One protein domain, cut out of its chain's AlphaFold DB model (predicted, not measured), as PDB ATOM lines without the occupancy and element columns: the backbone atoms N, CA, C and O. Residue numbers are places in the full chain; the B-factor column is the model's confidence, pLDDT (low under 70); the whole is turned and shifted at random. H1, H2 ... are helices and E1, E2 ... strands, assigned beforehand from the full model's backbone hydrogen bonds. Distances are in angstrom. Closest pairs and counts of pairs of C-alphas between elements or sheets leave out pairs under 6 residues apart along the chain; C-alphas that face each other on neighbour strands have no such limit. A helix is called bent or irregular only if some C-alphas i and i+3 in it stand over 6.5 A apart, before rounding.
ATOM      1  N   GLY A   9     175.929 125.188 100.112       92.69
ATOM      2  CA  GLY A   9     174.567 124.677 100.139       92.69
ATOM      3  C   GLY A   9     174.286 124.021 101.482       92.69
ATOM      4  O   GLY A   9     175.093 124.132 102.409       92.69
ATOM      5  N   ASN A  10     173.150 123.336 101.573       89.06
ATOM      6  CA  ASN A  10     172.705 122.701 102.815       89.06
ATOM      7  C   ASN A  10     173.522 121.453 103.182       89.06
ATOM      8  O   ASN A  10     173.499 121.031 104.335       89.06
ATOM      9  N   ASP A  11     174.268 120.894 102.227       92.50
ATOM     10  CA  ASP A  11     175.169 119.765 102.438       92.50
ATOM     11  C   ASP A  11     176.613 120.126 102.058       92.50
ATOM     12  O   ASP A  11     176.871 120.932 101.158       92.50
ATOM     13  N   VAL A  12     177.586 119.482 102.707       87.62
ATOM     14  CA  VAL A  12     179.012 119.620 102.364       87.62
ATOM     15  C   VAL A  12     179.312 119.165 100.929       87.62
ATOM     16  O   VAL A  12     180.284 119.610 100.313       87.62
ATOM     17  N   ASN A  13     178.475 118.286 100.378       92.25
ATOM     18  CA  ASN A  13     178.509 117.824  99.006       92.25
ATOM     19  C   ASN A  13     177.656 118.731  98.106       92.25
ATOM     20  O   ASN A  13     176.437 118.844  98.244       92.25
ATOM     21  N   LYS A  14     178.309 119.335  97.105       92.06
ATOM     22  CA  LYS A  14     177.649 120.189  96.106       92.06
ATOM     23  C   LYS A  14     176.557 119.463  95.317       92.06
ATOM     24  O   LYS A  14     175.580 120.096  94.938       92.06
ATOM     25  N   ALA A  15     176.754 118.178  95.020       92.81
ATOM     26  CA  ALA A  15     175.792 117.391  94.258       92.81
ATOM     27  C   ALA A  15     174.503 117.205  95.063       92.81
ATOM     28  O   ALA A  15     173.443 117.556  94.567       92.81
ATOM     29  N   ILE A  16     174.618 116.783  96.326       93.31
ATOM     30  CA  ILE A  16     173.478 116.651  97.247       93.31
ATOM     31  C   ILE A  16     172.782 118.010  97.419       93.31
ATOM     32  O   ILE A  16     171.576 118.126  97.229       93.31
ATOM     33  N   SER A  17     173.548 119.073  97.681       93.88
ATOM     34  CA  SER A  17     173.000 120.432  97.812       93.88
ATOM     35  C   SER A  17     172.176 120.884  96.603       93.88
ATOM     36  O   SER A  17     171.109 121.466  96.772       93.88
ATOM     37  N   LEU A  18     172.652 120.633  95.381       93.94
ATOM     38  CA  LEU A  18     171.944 121.083  94.185       93.94
ATOM     39  C   LEU A  18     170.820 120.139  93.764       93.94
ATOM     40  O   LEU A  18     169.734 120.611  93.451       93.94
ATOM     41  N   PHE A  19     171.092 118.839  93.687       93.06
ATOM     42  CA  PHE A  19     170.172 117.879  93.083       93.06
ATOM     43  C   PHE A  19     169.104 117.404  94.070       93.06
ATOM     44  O   PHE A  19     167.963 117.255  93.660       93.06
ATOM     45  N   GLU A  20     169.426 117.262  95.360       91.06
ATOM     46  CA  GLU A  20     168.448 116.853  96.381       91.06
ATOM     47  C   GLU A  20     167.814 118.063  97.079       91.06
ATOM     48  O   GLU A  20     166.593 118.164  97.175       91.06
ATOM     49  N   TYR A  21     168.628 119.021  97.535       91.25
ATOM     50  CA  TYR A  21     168.123 120.212  98.236       91.25
ATOM     51  C   TYR A  21     167.767 121.380  97.308       91.25
ATOM     52  O   TYR A  21     167.188 122.368  97.757       91.25
ATOM     53  N   GLY A  22     168.087 121.284  96.017       92.88
ATOM     54  CA  GLY A  22     167.628 122.238  95.014       92.88
ATOM     55  C   GLY A  22     168.349 123.585  94.997       92.88
ATOM     56  O   GLY A  22     167.885 124.467  94.275       92.88
ATOM     57  N   LEU A  23     169.442 123.789  95.750       95.38
ATOM     58  CA  LEU A  23     170.096 125.100  95.857       95.38
ATOM     59  C   LEU A  23     171.613 125.024  96.106       95.38
ATOM     60  O   LEU A  23     172.101 124.377  97.030       95.38
ATOM     61  N   LEU A  24     172.362 125.804  95.326       96.25
ATOM     62  CA  LEU A  24     173.750 126.173  95.600       96.25
ATOM     63  C   LEU A  24     173.932 127.679  95.474       96.25
ATOM     64  O   LEU A  24     173.501 128.283  94.497       96.25
ATOM     65  N   THR A  25     174.660 128.286  96.402       96.25
ATOM     66  CA  THR A  25     174.941 129.721  96.401       96.25
ATOM     67  C   THR A  25     176.439 129.995  96.430       96.25
ATOM     68  O   THR A  25     177.231 129.202  96.936       96.25
ATOM     69  N   ARG A  26     176.868 131.117  95.860       95.19
ATOM     70  CA  ARG A  26     178.237 131.619  96.019       95.19
ATOM     71  C   ARG A  26     178.256 133.132  96.020       95.19
ATOM     72  O   ARG A  26     177.504 133.758  95.273       95.19
ATOM     73  N   TYR A  27     179.177 133.711  96.774       94.94
ATOM     74  CA  TYR A  27     179.408 135.143  96.712       94.94
ATOM     75  C   TYR A  27     180.302 135.499  95.523       94.94
ATOM     76  O   TYR A  27     181.382 134.935  95.338       94.94
ATOM     77  N   VAL A  28     179.871 136.455  94.705       93.62
ATOM     78  CA  VAL A  28     180.635 136.938  93.553       93.62
ATOM     79  C   VAL A  28     181.154 138.336  93.860       93.62
ATOM     80  O   VAL A  28     180.484 139.336  93.629       93.62
ATOM     81  N   THR A  29     182.405 138.419  94.322       89.56
ATOM     82  CA  THR A  29     183.040 139.667  94.792       89.56
ATOM     83  C   THR A  29     182.968 140.829  93.795       89.56
ATOM     84  O   THR A  29     182.879 141.981  94.204       89.56
ATOM     85  N   LYS A  30     183.021 140.545  92.485       89.25
ATOM     86  CA  LYS A  30     182.951 141.574  91.435       89.25
ATOM     87  C   LYS A  30     181.581 142.253  91.375       89.25
ATOM     88  O   LYS A  30     181.529 143.462  91.192       89.25
ATOM     89  N   GLU A  31     180.520 141.470  91.536       90.25
ATOM     90  CA  GLU A  31     179.138 141.954  91.489       90.25
ATOM     91  C   GLU A  31     178.642 142.368  92.884       90.25
ATOM     92  O   GLU A  31     177.665 143.090  93.001       90.25
ATOM     93  N   LYS A  32     179.359 141.967  93.947       90.69
ATOM     94  CA  LYS A  32     178.975 142.138  95.357       90.69
ATOM     95  C   LYS A  32     177.638 141.476  95.708       90.69
ATOM     96  O   LYS A  32     176.974 141.880  96.658       90.69
ATOM     97  N   GLU A  33     177.298 140.419  94.983       94.88
ATOM     98  CA  GLU A  33     176.029 139.705  95.087       94.88
ATOM     99  C   GLU A  33     176.238 138.197  95.233       94.88
ATOM    100  O   GLU A  33     177.306 137.649  94.933       94.88
ATOM    101  N   TRP A  34     175.188 137.523  95.690       96.00
ATOM    102  CA  TRP A  34     175.109 136.077  95.802       96.00
ATOM    103  C   TRP A  34     174.480 135.493  94.543       96.00
ATOM    104  O   TRP A  34     173.303 135.710  94.261       96.00
ATOM    105  N   GLN A  35     175.268 134.716  93.802       95.88
ATOM    106  CA  GLN A  35     174.765 133.915  92.696       95.88
ATOM    107  C   GLN A  35     174.186 132.612  93.234       95.88
ATOM    108  O   GLN A  35     174.871 131.894  93.963       95.88
ATOM    109  N   CYS A  36     172.978 132.277  92.800       95.94
ATOM    110  CA  CYS A  36     172.250 131.083  93.200       95.94
ATOM    111  C   CYS A  36     172.009 130.196  91.978       95.94
ATOM    112  O   CYS A  36     171.550 130.680  90.947       95.94
ATOM    113  N   LEU A  37     172.334 128.912  92.077       95.44
ATOM    114  CA  LEU A  37     171.881 127.871  91.160       95.44
ATOM    115  C   LEU A  37     170.762 127.129  91.858       95.44
ATOM    116  O   LEU A  37     170.965 126.678  92.983       95.44
ATOM    117  N   TYR A  38     169.613 127.018  91.212       94.44
ATOM    118  CA  TYR A  38     168.443 126.432  91.844       94.44
ATOM    119  C   TYR A  38     167.663 125.549  90.881       94.44
ATOM    120  O   TYR A  38     167.691 125.771  89.668       94.44
ATOM    121  N   LYS A  39     166.978 124.544  91.425       91.62
ATOM    122  CA  LYS A  39     166.056 123.697  90.663       91.62
ATOM    123  C   LYS A  39     164.826 124.514  90.277       91.62
ATOM    124  O   LYS A  39     164.204 125.138  91.133       91.62
ATOM    125  N   ASN A  40     164.497 124.545  88.993       87.69
ATOM    126  CA  ASN A  40     163.380 125.333  88.486       87.69
ATOM    127  C   ASN A  40     162.053 124.618  88.798       87.69
ATOM    128  O   ASN A  40     161.855 123.484  88.360       87.69
ATOM    129  N   SER A  41     161.131 125.253  89.534       84.25
ATOM    130  CA  SER A  41     159.849 124.611  89.876       84.25
ATOM    131  C   SER A  41     158.903 124.442  88.682       84.25
ATOM    132  O   SER A  41     158.058 123.549  88.695       84.25
ATOM    133  N   VAL A  42     159.048 125.266  87.639       83.31
ATOM    134  CA  VAL A  42     158.228 125.219  86.416       83.31
ATOM    135  C   VAL A  42     158.717 124.118  85.473       83.31
ATOM    136  O   VAL A  42     157.911 123.419  84.860       83.31
ATOM    137  N   CYS A  43     160.034 123.932  85.393       83.81
ATOM    138  CA  CYS A  43     160.695 122.902  84.594       83.81
ATOM    139  C   CYS A  43     161.607 122.052  85.497       83.81
ATOM    140  O   CYS A  43     162.812 122.305  85.524       83.81
ATOM    141  N   PRO A  44     161.076 121.031  86.202       75.62
ATOM    142  CA  PRO A  44     161.805 120.306  87.252       75.62
ATOM    143  C   PRO A  44     163.133 119.663  86.831       75.62
ATOM    144  O   PRO A  44     164.010 119.483  87.671       75.62
ATOM    145  N   ASN A  45     163.307 119.364  85.540       82.38
ATOM    146  CA  ASN A  45     164.538 118.779  84.984       82.38
ATOM    147  C   ASN A  45     165.569 119.846  84.568       82.38
ATOM    148  O   ASN A  45     166.548 119.551  83.875       82.38
ATOM    149  N   MET A  46     165.323 121.107  84.923       91.06
ATOM    150  CA  MET A  46     166.166 122.240  84.581       91.06
ATOM    151  C   MET A  46     166.546 123.036  85.823       91.06
ATOM    152  O   MET A  46     165.818 123.126  86.810       91.06
ATOM    153  N   PHE A  47     167.714 123.652  85.734       93.88
ATOM    154  CA  PHE A  47     168.287 124.497  86.761       93.88
ATOM    155  C   PHE A  47     168.421 125.909  86.233       93.88
ATOM    156  O   PHE A  47     168.857 126.127  85.105       93.88
ATOM    157  N   SER A  48     168.112 126.877  87.074       94.62
ATOM    158  CA  SER A  48     168.157 128.287  86.720       94.62
ATOM    159  C   SER A  48     169.191 129.016  87.571       94.62
ATOM    160  O   SER A  48     169.728 128.488  88.551       94.62
ATOM    161  N   VAL A  49     169.535 130.231  87.142       94.12
ATOM    162  CA  VAL A  49     170.507 131.087  87.828       94.12
ATOM    163  C   VAL A  49     169.793 132.326  88.333       94.12
ATOM    164  O   VAL A  49     169.216 133.072  87.549       94.12
ATOM    165  N   GLY A  50     169.879 132.559  89.634       94.38
ATOM    166  CA  GLY A  50     169.322 133.720  90.313       94.38
ATOM    167  C   GLY A  50     170.413 134.542  90.979       94.38
ATOM    168  O   GLY A  50     171.535 134.068  91.183       94.38
ATOM    169  N   TRP A  51     170.072 135.775  91.327       95.50
ATOM    170  CA  TRP A  51     170.957 136.683  92.045       95.50
ATOM    171  C   TRP A  51     170.196 137.345  93.179       95.50
ATOM    172  O   TRP A  51     169.013 137.651  93.049       95.50
ATOM    173  N   THR A  52     170.868 137.533  94.306       96.62
ATOM    174  CA  THR A  52     170.319 138.270  95.442       96.62
ATOM    175  C   THR A  52     171.441 138.875  96.279       96.62
ATOM    176  O   THR A  52     172.630 138.648  96.037       96.62
ATOM    177  N   SER A  53     171.074 139.654  97.285       95.88
ATOM    178  CA  SER A  53     171.997 140.244  98.246       95.88
ATOM    179  C   SER A  53     171.385 140.237  99.643       95.88
ATOM    180  O   SER A  53     170.182 140.039  99.813       95.88
ATOM    181  N   GLU A  54     172.226 140.471 100.648       94.50
ATOM    182  CA  GLU A  54     171.785 140.644 102.039       94.50
ATOM    183  C   GLU A  54     170.729 141.744 102.150       94.50
ATOM    184  O   GLU A  54     169.666 141.532 102.725       94.50
ATOM    185  N   VAL A  55     170.989 142.877 101.492       95.12
ATOM    186  CA  VAL A  55     170.084 144.028 101.466       95.12
ATOM    187  C   VAL A  55     168.733 143.652 100.863       95.12
ATOM    188  O   VAL A  55     167.708 143.960 101.457       95.12
ATOM    189  N   ILE A  56     168.708 142.927  99.738       95.38
ATOM    190  CA  ILE A  56     167.449 142.526  99.089       95.38
ATOM    191  C   ILE A  56     166.607 141.640 100.015       95.38
ATOM    192  O   ILE A  56     165.403 141.875 100.151       95.38
ATOM    193  N   LEU A  57     167.211 140.636 100.662       96.19
ATOM    194  CA  LEU A  57     166.487 139.757 101.588       96.19
ATOM    195  C   LEU A  57     165.938 140.532 102.791       96.19
ATOM    196  O   LEU A  57     164.774 140.366 103.167       96.19
ATOM    197  N   GLU A  58     166.766 141.393 103.380       95.81
ATOM    198  CA  GLU A  58     166.393 142.170 104.558       95.81
ATOM    199  C   GLU A  58     165.310 143.201 104.247       95.81
ATOM    200  O   GLU A  58     164.299 143.259 104.954       95.81
ATOM    201  N   GLU A  59     165.461 143.975 103.172       96.75
ATOM    202  CA  GLU A  59     164.456 144.941 102.725       96.75
ATOM    203  C   GLU A  59     163.138 144.238 102.406       96.75
ATOM    204  O   GLU A  59     162.090 144.666 102.884       96.75
ATOM    205  N   THR A  60     163.169 143.095 101.715       97.06
ATOM    206  CA  THR A  60     161.957 142.327 101.379       97.06
ATOM    207  C   THR A  60     161.124 141.973 102.615       97.06
ATOM    208  O   THR A  60     159.894 142.061 102.572       97.06
ATOM    209  N   LEU A  61     161.778 141.633 103.730       97.25
ATOM    210  CA  LEU A  61     161.132 141.249 104.991       97.25
ATOM    211  C   LEU A  61     160.861 142.420 105.947       97.25
ATOM    212  O   LEU A  61     160.104 142.254 106.903       97.25
ATOM    213  N   THR A  62     161.466 143.591 105.747       97.12
ATOM    214  CA  THR A  62     161.335 144.735 106.674       97.12
ATOM    215  C   THR A  62     160.501 145.881 106.108       97.12
ATOM    216  O   THR A  62     159.728 146.501 106.846       97.12
ATOM    217  N   THR A  63     160.611 146.146 104.810       96.94
ATOM    218  CA  THR A  63     159.952 147.265 104.117       96.94
ATOM    219  C   THR A  63     159.256 146.848 102.820       96.94
ATOM    220  O   THR A  63     158.385 147.578 102.350       96.94
ATOM    221  N   GLY A  64     159.599 145.686 102.264       96.38
ATOM    222  CA  GLY A  64     159.091 145.173 100.998       96.38
ATOM    223  C   GLY A  64     157.806 144.357 101.113       96.38
ATOM    224  O   GLY A  64     157.103 144.353 102.123       96.38
ATOM    225  N   TRP A  65     157.495 143.635 100.037       96.38
ATOM    226  CA  TRP A  65     156.229 142.913  99.873       96.38
ATOM    227  C   TRP A  65     156.020 141.782 100.894       96.38
ATOM    228  O   TRP A  65     154.880 141.402 101.168       96.38
ATOM    229  N   ALA A  66     157.098 141.226 101.459       97.06
ATOM    230  CA  ALA A  66     157.030 140.126 102.417       97.06
ATOM    231  C   ALA A  66     156.996 140.604 103.877       97.06
ATOM    232  O   ALA A  66     156.919 139.771 104.782       97.06
ATOM    233  N   LYS A  67     157.006 141.922 104.125       97.81
ATOM    234  CA  LYS A  67     157.012 142.508 105.472       97.81
ATOM    235  C   LYS A  67     155.928 141.930 106.378       97.81
ATOM    236  O   LYS A  67     156.223 141.443 107.467       97.81
ATOM    237  N   ASP A  68     154.687 141.899 105.902       97.75
ATOM    238  CA  ASP A  68     153.547 141.420 106.696       97.75
ATOM    239  C   ASP A  68     153.541 139.890 106.875       97.75
ATOM    240  O   ASP A  68     152.771 139.341 107.665       97.75
ATOM    241  N   LYS A  69     154.425 139.179 106.162       97.81
ATOM    242  CA  LYS A  69     154.628 137.727 106.265       97.81
ATOM    243  C   LYS A  69     155.827 137.364 107.147       97.81
ATOM    244  O   LYS A  69     155.943 136.197 107.524       97.81
ATOM    245  N   LYS A  70     156.670 138.334 107.535       97.75
ATOM    246  CA  LYS A  70     157.908 138.121 108.308       97.75
ATOM    247  C   LYS A  70     157.696 137.261 109.555       97.75
ATOM    248  O   LYS A  70     158.447 136.319 109.767       97.75
ATOM    249  N   THR A  71     156.655 137.521 110.347       98.06
ATOM    250  CA  THR A  71     156.388 136.739 111.570       98.06
ATOM    251  C   THR A  71     156.121 135.261 111.278       98.06
ATOM    252  O   THR A  71     156.601 134.393 112.000       98.06
ATOM    253  N   ARG A  72     155.375 134.951 110.209       98.44
ATOM    254  CA  ARG A  72     155.082 133.558 109.825       98.44
ATOM    255  C   ARG A  72     156.294 132.873 109.202       98.44
ATOM    256  O   ARG A  72     156.503 131.694 109.454       98.44
ATOM    257  N   PHE A  73     157.081 133.616 108.429       98.44
ATOM    258  CA  PHE A  73     158.353 133.152 107.887       98.44
ATOM    259  C   PHE A  73     159.334 132.763 109.004       98.44
ATOM    260  O   PHE A  73     159.848 131.650 109.015       98.44
ATOM    261  N   LEU A  74     159.521 133.632 109.998       98.44
ATOM    262  CA  LEU A  74     160.394 133.365 111.145       98.44
ATOM    263  C   LEU A  74     159.910 132.175 111.986       98.44
ATOM    264  O   LEU A  74     160.716 131.342 112.398       98.44
ATOM    265  N   LEU A  75     158.589 132.033 112.163       98.31
ATOM    266  CA  LEU A  75     158.002 130.855 112.806       98.31
ATOM    267  C   LEU A  75     158.294 129.564 112.026       98.31
ATOM    268  O   LEU A  75     158.616 128.552 112.641       98.31
ATOM    269  N   PHE A  76     158.198 129.595 110.694       98.25
ATOM    270  CA  PHE A  76     158.561 128.461 109.839       98.25
ATOM    271  C   PHE A  76     160.040 128.080 109.992       98.25
ATOM    272  O   PHE A  76     160.350 126.900 110.109       98.25
ATOM    273  N   CYS A  77     160.930 129.072 110.075       97.38
ATOM    274  CA  CYS A  77     162.363 128.857 110.291       97.38
ATOM    275  C   CYS A  77     162.705 128.436 111.734       97.38
ATOM    276  O   CYS A  77     163.866 128.168 112.035       97.38
ATOM    277  N   GLY A  78     161.736 128.455 112.658       97.81
ATOM    278  CA  GLY A  78     161.975 128.197 114.079       97.81
ATOM    279  C   GLY A  78     162.970 129.173 114.722       97.81
ATOM    280  O   GLY A  78     163.682 128.778 115.638       97.81
ATOM    281  N   SER A  79     163.043 130.414 114.227       97.50
ATOM    282  CA  SER A  79     164.059 131.406 114.605       97.50
ATOM    283  C   SER A  79     163.439 132.776 114.890       97.50
ATOM    284  O   SER A  79     162.417 133.147 114.313       97.50
ATOM    285  N   THR A  80     164.071 133.569 115.751       98.12
ATOM    286  CA  THR A  80     163.835 135.019 115.859       98.12
ATOM    287  C   THR A  80     164.467 135.766 114.683       98.12
ATOM    288  O   THR A  80     165.207 135.192 113.883       98.12
ATOM    289  N   TRP A  81     164.182 137.067 114.553       97.56
ATOM    290  CA  TRP A  81     164.807 137.873 113.504       97.56
ATOM    291  C   TRP A  81     166.322 137.920 113.682       97.56
ATOM    292  O   TRP A  81     167.048 137.665 112.730       97.56
ATOM    293  N   GLU A  82     166.788 138.196 114.897       97.69
ATOM    294  CA  GLU A  82     168.201 138.350 115.234       97.69
ATOM    295  C   GLU A  82     168.983 137.051 115.003       97.69
ATOM    296  O   GLU A  82     170.080 137.090 114.447       97.69
ATOM    297  N   GLU A  83     168.399 135.905 115.367       98.19
ATOM    298  CA  GLU A  83     168.973 134.586 115.074       98.19
ATOM    299  C   GLU A  83     169.053 134.344 113.567       98.19
ATOM    300  O   GLU A  83     170.097 133.923 113.072       98.19
ATOM    301  N   TRP A  84     167.987 134.666 112.827       97.75
ATOM    302  CA  TRP A  84     167.950 134.458 111.385       97.75
ATOM    303  C   TRP A  84     168.954 135.346 110.640       97.75
ATOM    304  O   TRP A  84     169.644 134.850 109.752       97.75
ATOM    305  N   ILE A  85     169.119 136.629 111.010       96.50
ATOM    306  CA  ILE A  85     170.115 137.496 110.345       96.50
ATOM    307  C   ILE A  85     171.550 137.040 110.621       96.50
ATOM    308  O   ILE A  85     172.433 137.270 109.796       96.50
ATOM    309  N   ALA A  86     171.787 136.424 111.783       96.62
ATOM    310  CA  ALA A  86     173.099 135.924 112.177       96.62
ATOM    311  C   ALA A  86     173.506 134.654 111.409       96.62
ATOM    312  O   ALA A  86     174.679 134.270 111.434       96.62
ATOM    313  N   LEU A  87     172.566 134.005 110.711       96.31
ATOM    314  CA  LEU A  87     172.868 132.884 109.832       96.31
ATOM    315  C   LEU A  87     173.712 133.330 108.635       96.31
ATOM    316  O   LEU A  87     173.613 134.445 108.109       96.31
ATOM    317  N   ASN A  88     174.521 132.394 108.141       93.88
ATOM    318  CA  ASN A  88     175.227 132.594 106.886       93.88
ATOM    319  C   ASN A  88     174.220 132.771 105.731       93.88
ATOM    320  O   ASN A  88     173.091 132.279 105.767       93.88
ATOM    321  N   MET A  89     174.653 133.456 104.675       94.50
ATOM    322  CA  MET A  89     173.767 133.795 103.563       94.50
ATOM    323  C   MET A  89     173.223 132.595 102.791       94.50
ATOM    324  O   MET A  89     172.116 132.677 102.271       94.50
ATOM    325  N   SER A  90     173.949 131.476 102.732       94.38
ATOM    326  CA  SER A  90     173.439 130.262 102.086       94.38
ATOM    327  C   SER A  90     172.198 129.737 102.816       94.38
ATOM    328  O   SER A  90     171.170 129.520 102.178       94.38
ATOM    329  N   SER A  91     172.248 129.670 104.151       95.62
ATOM    330  CA  SER A  91     171.104 129.285 104.986       95.62
ATOM    331  C   SER A  91     169.941 130.272 104.860       95.62
ATOM    332  O   SER A  91     168.818 129.848 104.610       95.62
ATOM    333  N   ARG A  92     170.205 131.588 104.920       97.19
ATOM    334  CA  ARG A  92     169.152 132.609 104.751       97.19
ATOM    335  C   ARG A  92     168.437 132.501 103.401       97.19
ATOM    336  O   ARG A  92     167.213 132.592 103.347       97.19
ATOM    337  N   ILE A  93     169.181 132.293 102.311       97.62
ATOM    338  CA  ILE A  93     168.600 132.110 100.971       97.62
ATOM    339  C   ILE A  93     167.800 130.805 100.914       97.62
ATOM    340  O   ILE A  93     166.686 130.814 100.396       97.62
ATOM    341  N   SER A  94     168.336 129.710 101.465       96.19
ATOM    342  CA  SER A  94     167.638 128.422 101.528       96.19
ATOM    343  C   SER A  94     166.295 128.540 102.248       96.19
ATOM    344  O   SER A  94     165.277 128.135 101.694       96.19
ATOM    345  N   ASP A  95     166.265 129.147 103.436       97.00
ATOM    346  CA  ASP A  95     165.029 129.361 104.199       97.00
ATOM    347  C   ASP A  95     164.020 130.203 103.415       97.00
ATOM    348  O   ASP A  95     162.832 129.872 103.341       97.00
ATOM    349  N   PHE A  96     164.494 131.294 102.801       97.44
ATOM    350  CA  PHE A  96     163.644 132.188 102.025       97.44
ATOM    351  C   PHE A  96     163.003 131.457 100.841       97.44
ATOM    352  O   PHE A  96     161.790 131.552 100.645       97.44
ATOM    353  N   VAL A  97     163.796 130.703 100.077       96.19
ATOM    354  CA  VAL A  97     163.317 129.914  98.934       96.19
ATOM    355  C   VAL A  97     162.377 128.802  99.396       96.19
ATOM    356  O   VAL A  97     161.334 128.611  98.781       96.19
ATOM    357  N   ALA A  98     162.676 128.118 100.500       95.38
ATOM    358  CA  ALA A  98     161.818 127.061 101.030       95.38
ATOM    359  C   ALA A  98     160.426 127.576 101.440       95.38
ATOM    360  O   ALA A  98     159.432 126.872 101.266       95.38
ATOM    361  N   TYR A  99     160.337 128.803 101.966       97.31
ATOM    362  CA  TYR A  99     159.067 129.377 102.417       97.31
ATOM    363  C   TYR A  99     158.304 130.130 101.321       97.31
ATOM    364  O   TYR A  99     157.089 129.975 101.184       97.31
ATOM    365  N   PHE A 100     158.989 130.994 100.568       96.62
ATOM    366  CA  PHE A 100     158.359 131.859  99.569       96.62
ATOM    367  C   PHE A 100     158.413 131.285  98.154       96.62
ATOM    368  O   PHE A 100     157.642 131.729  97.308       96.62
ATOM    369  N   GLY A 101     159.277 130.313  97.879       94.50
ATOM    370  CA  GLY A 101     159.565 129.840  96.529       94.50
ATOM    371  C   GLY A 101     160.618 130.695  95.824       94.50
ATOM    372  O   GLY A 101     160.784 131.890  96.086       94.50
ATOM    373  N   GLU A 102     161.328 130.073  94.895       92.62
ATOM    374  CA  GLU A 102     162.448 130.657  94.166       92.62
ATOM    375  C   GLU A 102     162.017 131.795  93.235       92.62
ATOM    376  O   GLU A 102     162.720 132.797  93.137       92.62
ATOM    377  N   LEU A 103     160.823 131.712  92.636       92.44
ATOM    378  CA  LEU A 103     160.291 132.764  91.761       92.44
ATOM    379  C   LEU A 103     160.044 134.081  92.510       92.44
ATOM    380  O   LEU A 103     160.217 135.156  91.943       92.44
ATOM    381  N   ASN A 104     159.683 134.016  93.795       94.69
ATOM    382  CA  ASN A 104     159.479 135.211  94.616       94.69
ATOM    383  C   ASN A 104     160.797 135.901  95.003       94.69
ATOM    384  O   ASN A 104     160.769 137.060  95.416       94.69
ATOM    385  N   LEU A 105     161.933 135.206  94.880       94.31
ATOM    386  CA  LEU A 105     163.255 135.769  95.149       94.31
ATOM    387  C   LEU A 105     164.006 136.148  93.867       94.31
ATOM    388  O   LEU A 105     164.638 137.199  93.821       94.31
ATOM    389  N   PHE A 106     163.953 135.300  92.841       93.38
ATOM    390  CA  PHE A 106     164.764 135.434  91.630       93.38
ATOM    391  C   PHE A 106     163.975 135.904  90.403       93.38
ATOM    392  O   PHE A 106     164.591 136.302  89.416       93.38
ATOM    393  N   GLY A 107     162.640 135.887  90.457       89.00
ATOM    394  CA  GLY A 107     161.785 136.108  89.293       89.00
ATOM    395  C   GLY A 107     161.758 134.910  88.340       89.00
ATOM    396  O   GLY A 107     162.285 133.839  88.637       89.00
ATOM    397  N   GLU A 108     161.115 135.094  87.187       84.12
ATOM    398  CA  GLU A 108     161.064 134.080  86.130       84.12
ATOM    399  C   GLU A 108     162.405 133.961  85.396       84.12
ATOM    400  O   GLU A 108     163.056 134.959  85.071       84.12
ATOM    401  N   ASP A 109     162.800 132.727  85.081       79.75
ATOM    402  CA  ASP A 109     163.953 132.478  84.223       79.75
ATOM    403  C   ASP A 109     163.568 132.558  82.740       79.75
ATOM    404  O   ASP A 109     162.927 131.661  82.191       79.75
ATOM    405  N   TYR A 110     164.018 133.617  82.069       72.50
ATOM    406  CA  TYR A 110     163.822 133.814  80.629       72.50
ATOM    407  C   TYR A 110     164.928 133.195  79.758       72.50
ATOM    408  O   TYR A 110     164.845 133.255  78.530       72.50
ATOM    409  N   TRP A 111     165.971 132.610  80.357       75.94
ATOM    410  CA  TRP A 111     167.134 132.074  79.634       75.94
ATOM    411  C   TRP A 111     167.005 130.593  79.279       75.94
ATOM    412  O   TRP A 111     167.885 130.047  78.616       75.94
ATOM    413  N   GLY A 112     165.907 129.956  79.692       77.31
ATOM    414  CA  GLY A 112     165.613 128.559  79.389       77.31
ATOM    415  C   GLY A 112     166.358 127.553  80.263       77.31
ATOM    416  O   GLY A 112     166.241 126.368  79.993       77.31
ATOM    417  N   GLY A 113     167.079 127.989  81.300       89.12
ATOM    418  CA  GLY A 113     167.747 127.115  82.264       89.12
ATOM    419  C   GLY A 113     168.909 126.274  81.715       89.12
ATOM    420  O   GLY A 113     169.403 126.455  80.604       89.12
ATOM    421  N   TYR A 114     169.364 125.343  82.549       93.62
ATOM    422  CA  TYR A 114     170.438 124.389  82.297       93.62
ATOM    423  C   TYR A 114     169.962 122.979  82.631       93.62
ATOM    424  O   TYR A 114     169.358 122.751  83.676       93.62
ATOM    425  N   THR A 115     170.295 122.013  81.790       94.38
ATOM    426  CA  THR A 115     170.078 120.589  82.081       94.38
ATOM    427  C   THR A 115     171.006 120.090  83.197       94.38
ATOM    428  O   THR A 115     172.060 120.682  83.467       94.38
ATOM    429  N   VAL A 116     170.685 118.942  83.802       93.81
ATOM    430  CA  VAL A 116     171.550 118.258  84.787       93.81
ATOM    431  C   VAL A 116     172.966 118.048  84.244       93.81
ATOM    432  O   VAL A 116     173.951 118.323  84.934       93.81
ATOM    433  N   LYS A 117     173.101 117.615  82.984       94.69
ATOM    434  CA  LYS A 117     174.404 117.394  82.331       94.69
ATOM    435  C   LYS A 117     175.220 118.678  82.206       94.69
ATOM    436  O   LYS A 117     176.422 118.682  82.492       94.69
ATOM    437  N   GLU A 118     174.585 119.774  81.803       95.31
ATOM    438  CA  GLU A 118     175.236 121.085  81.741       95.31
ATOM    439  C   GLU A 118     175.649 121.563  83.131       95.31
ATOM    440  O   GLU A 118     176.745 122.115  83.291       95.31
ATOM    441  N   MET A 119     174.831 121.282  84.149       94.44
ATOM    442  CA  MET A 119     175.148 121.641  85.526       94.44
ATOM    443  C   MET A 119     176.306 120.844  86.103       94.44
ATOM    444  O   MET A 119     177.239 121.442  86.648       94.44
ATOM    445  N   CYS A 120     176.323 119.531  85.888       94.50
ATOM    446  CA  CYS A 120     177.447 118.672  86.244       94.50
ATOM    447  C   CYS A 120     178.752 119.187  85.620       94.50
ATOM    448  O   CYS A 120     179.753 119.380  86.317       94.50
ATOM    449  N   LYS A 121     178.724 119.519  84.321       94.81
ATOM    450  CA  LYS A 121     179.878 120.088  83.610       94.81
ATOM    451  C   LYS A 121     180.321 121.429  84.202       94.81
ATOM    452  O   LYS A 121     181.516 121.633  84.410       94.81
ATOM    453  N   ARG A 122     179.381 122.335  84.489       91.94
ATOM    454  CA  ARG A 122     179.658 123.675  85.041       91.94
ATOM    455  C   ARG A 122     180.221 123.636  86.459       91.94
ATOM    456  O   ARG A 122     181.032 124.491  86.814       91.94
ATOM    457  N   LEU A 123     179.785 122.675  87.268       93.12
ATOM    458  CA  LEU A 123     180.174 122.545  88.673       93.12
ATOM    459  C   LEU A 123     181.332 121.576  88.908       93.12
ATOM    460  O   LEU A 123     181.777 121.439  90.055       93.12
ATOM    461  N   HIS A 124     181.829 120.952  87.836       92.88
ATOM    462  CA  HIS A 124     182.819 119.879  87.880       92.88
ATOM    463  C   HIS A 124     182.373 118.736  88.806       92.88
ATOM    464  O   HIS A 124     183.136 118.265  89.647       92.88
ATOM    465  N   ILE A 125     181.108 118.334  88.671       93.50
ATOM    466  CA  ILE A 125     180.505 117.181  89.346       93.50
ATOM    467  C   ILE A 125     180.448 116.039  88.328       93.50
ATOM    468  O   ILE A 125     180.126 116.256  87.159       93.50
ATOM    469  N   LYS A 126     180.798 114.820  88.752       94.56
ATOM    470  CA  LYS A 126     180.623 113.630  87.914       94.56
ATOM    471  C   LYS A 126     179.125 113.402  87.729       94.56
ATOM    472  O   LYS A 126     178.421 113.296  88.723       94.56
ATOM    473  N   TYR A 127     178.674 113.334  86.480       94.69
ATOM    474  CA  TYR A 127     177.280 113.039  86.160       94.69
ATOM    475  C   TYR A 127     176.862 111.666  86.701       94.69
ATOM    476  O   TYR A 127     177.635 110.707  86.604       94.69
ATOM    477  N   ASP A 128     175.637 111.614  87.211       92.44
ATOM    478  CA  ASP A 128     174.908 110.418  87.610       92.44
ATOM    479  C   ASP A 128     173.473 110.527  87.070       92.44
ATOM    480  O   ASP A 128     172.922 111.629  87.016       92.44
ATOM    481  N   GLU A 129     172.893 109.411  86.627       91.25
ATOM    482  CA  GLU A 129     171.523 109.382  86.095       91.25
ATOM    483  C   GLU A 129     170.484 109.631  87.189       91.25
ATOM    484  O   GLU A 129     169.423 110.189  86.904       91.25
ATOM    485  N   ASP A 130     170.809 109.312  88.443       90.25
ATOM    486  CA  ASP A 130     169.922 109.553  89.583       90.25
ATOM    487  C   ASP A 130     169.617 111.050  89.771       90.25
ATOM    488  O   ASP A 130     168.530 111.411  90.220       90.25
ATOM    489  N   TYR A 131     170.514 111.944  89.338       90.25
ATOM    490  CA  TYR A 131     170.307 113.395  89.418       90.25
ATOM    491  C   TYR A 131     169.199 113.922  88.498       90.25
ATOM    492  O   TYR A 131     168.706 115.023  88.724       90.25
ATOM    493  N   GLU A 132     168.819 113.180  87.455       86.12
ATOM    494  CA  GLU A 132     167.703 113.548  86.567       86.12
ATOM    495  C   GLU A 132     166.338 113.253  87.212       86.12
ATOM    496  O   GLU A 132     165.320 113.756  86.743       86.12
ATOM    497  N   ASN A 133     166.317 112.435  88.272       81.88
ATOM    498  CA  ASN A 133     165.102 111.996  88.965       81.88
ATOM    499  C   ASN A 133     164.996 112.515  90.412       81.88
ATOM    500  O   ASN A 133     163.975 112.271  91.061       81.88
TER     501      ASN A 133
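This is residues 9 to 133 of the 134 residues of an uncharacterized protein of Candidatus Ordinivivax streblomastigis (UniProt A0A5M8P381). A small, twisted three-stranded sheet forms the middle of a three-layer arrangement, with helices on both faces of the sheet: H1 on one face and the longest helix, H5, crossing the other at a slant. Beyond H5, the helices H2, H3 and H4 gather at one end of the long axis, while H7 and H8 lie at the other end, on the H1 side. The printed part has 125 residues, with eight named helices and three named strands in the order H1, E1, E2, E3, H2, H3, H4, H5, H6, H7, H8; the antiparallel sheet runs E1, E2, E3. The class is mixed, helices and strands, and the whole is compact, with a radius of gyration of the C-alphas of 14.8 A and spans of 41 by 30 by 29 A.

H1 is residues 14 to 20, beginning at C-alpha 14 at (177.649, 120.189, 96.106). E1 is residues 23 to 28, 16.0 A long; E2, residues 33 to 39, 19.4 A; E3, residues 46 to 52, 19.8 A. H2 is residues 54 to 62, 12.1 A long, and H3 residues 67 to 76, 14.8 A. H3 is irregular: C-alphas 68 and 71 are 7.3 A apart. H4 is residues 81 to 86, H5 residues 89 to 100, 16.0 A long, and H6 residues 103 to 106. H7 is residues 116 to 123, 10.4 A long, and H8 residues 129 to 132, ending at C-alpha 132 at (167.703, 113.548, 86.567).

E1, E2 and E3 form a meander, each strand the antiparallel neighbour of the one before; N 26 and O 35, 2.9 A, and N 36 and O 50, 2.8 A, are within hydrogen-bond range. The sheet is only just strongly twisted, its C-alphas up to 4.5 A off the best plane. H1 lies over E1 at a height over the sheet of 7.1 A, the closest C-alphas being those of Leu 18 and Leu 24, 5.6 A. On the opposite face, H5 has a height over the sheet of 8.8 A and runs slantwise to the strands, at 48 degrees to E2 on the local plane. H5 and H3 only just touch, with 3 pairs of C-alphas within 8 A, the closest Phe 73 and Tyr 99, 6.7 A. H2 and H3 touch only at the corner, Leu 61 and Lys 67 being closest at 4.3 A between C-alphas. H4 is close to but not clearly touching H5, the C-alphas of Trp 84 and Arg 92 being 7.0 A apart. H6 only grazes the sheet. H7 is on the sheet, with the C-alphas of Met 46 and Val 116 closest at 6.7 A. H8 is close to but not clearly touching H1, with the C-alphas of Phe 19 and Tyr 131 closest at 5.8 A. Every O i to N i+4 pair is within hydrogen-bond range in H1, H2, H4, H5 and H7, against 4 of 6 in H3; H6 and H8 are too short for such a pair.

The C-alphas farthest apart are those of Thr 63 and Glu 129, 43.5 A. The printed part has no cut, and no link is long. The mean pLDDT of the printed part is 93.4, and no printed residue is under 70.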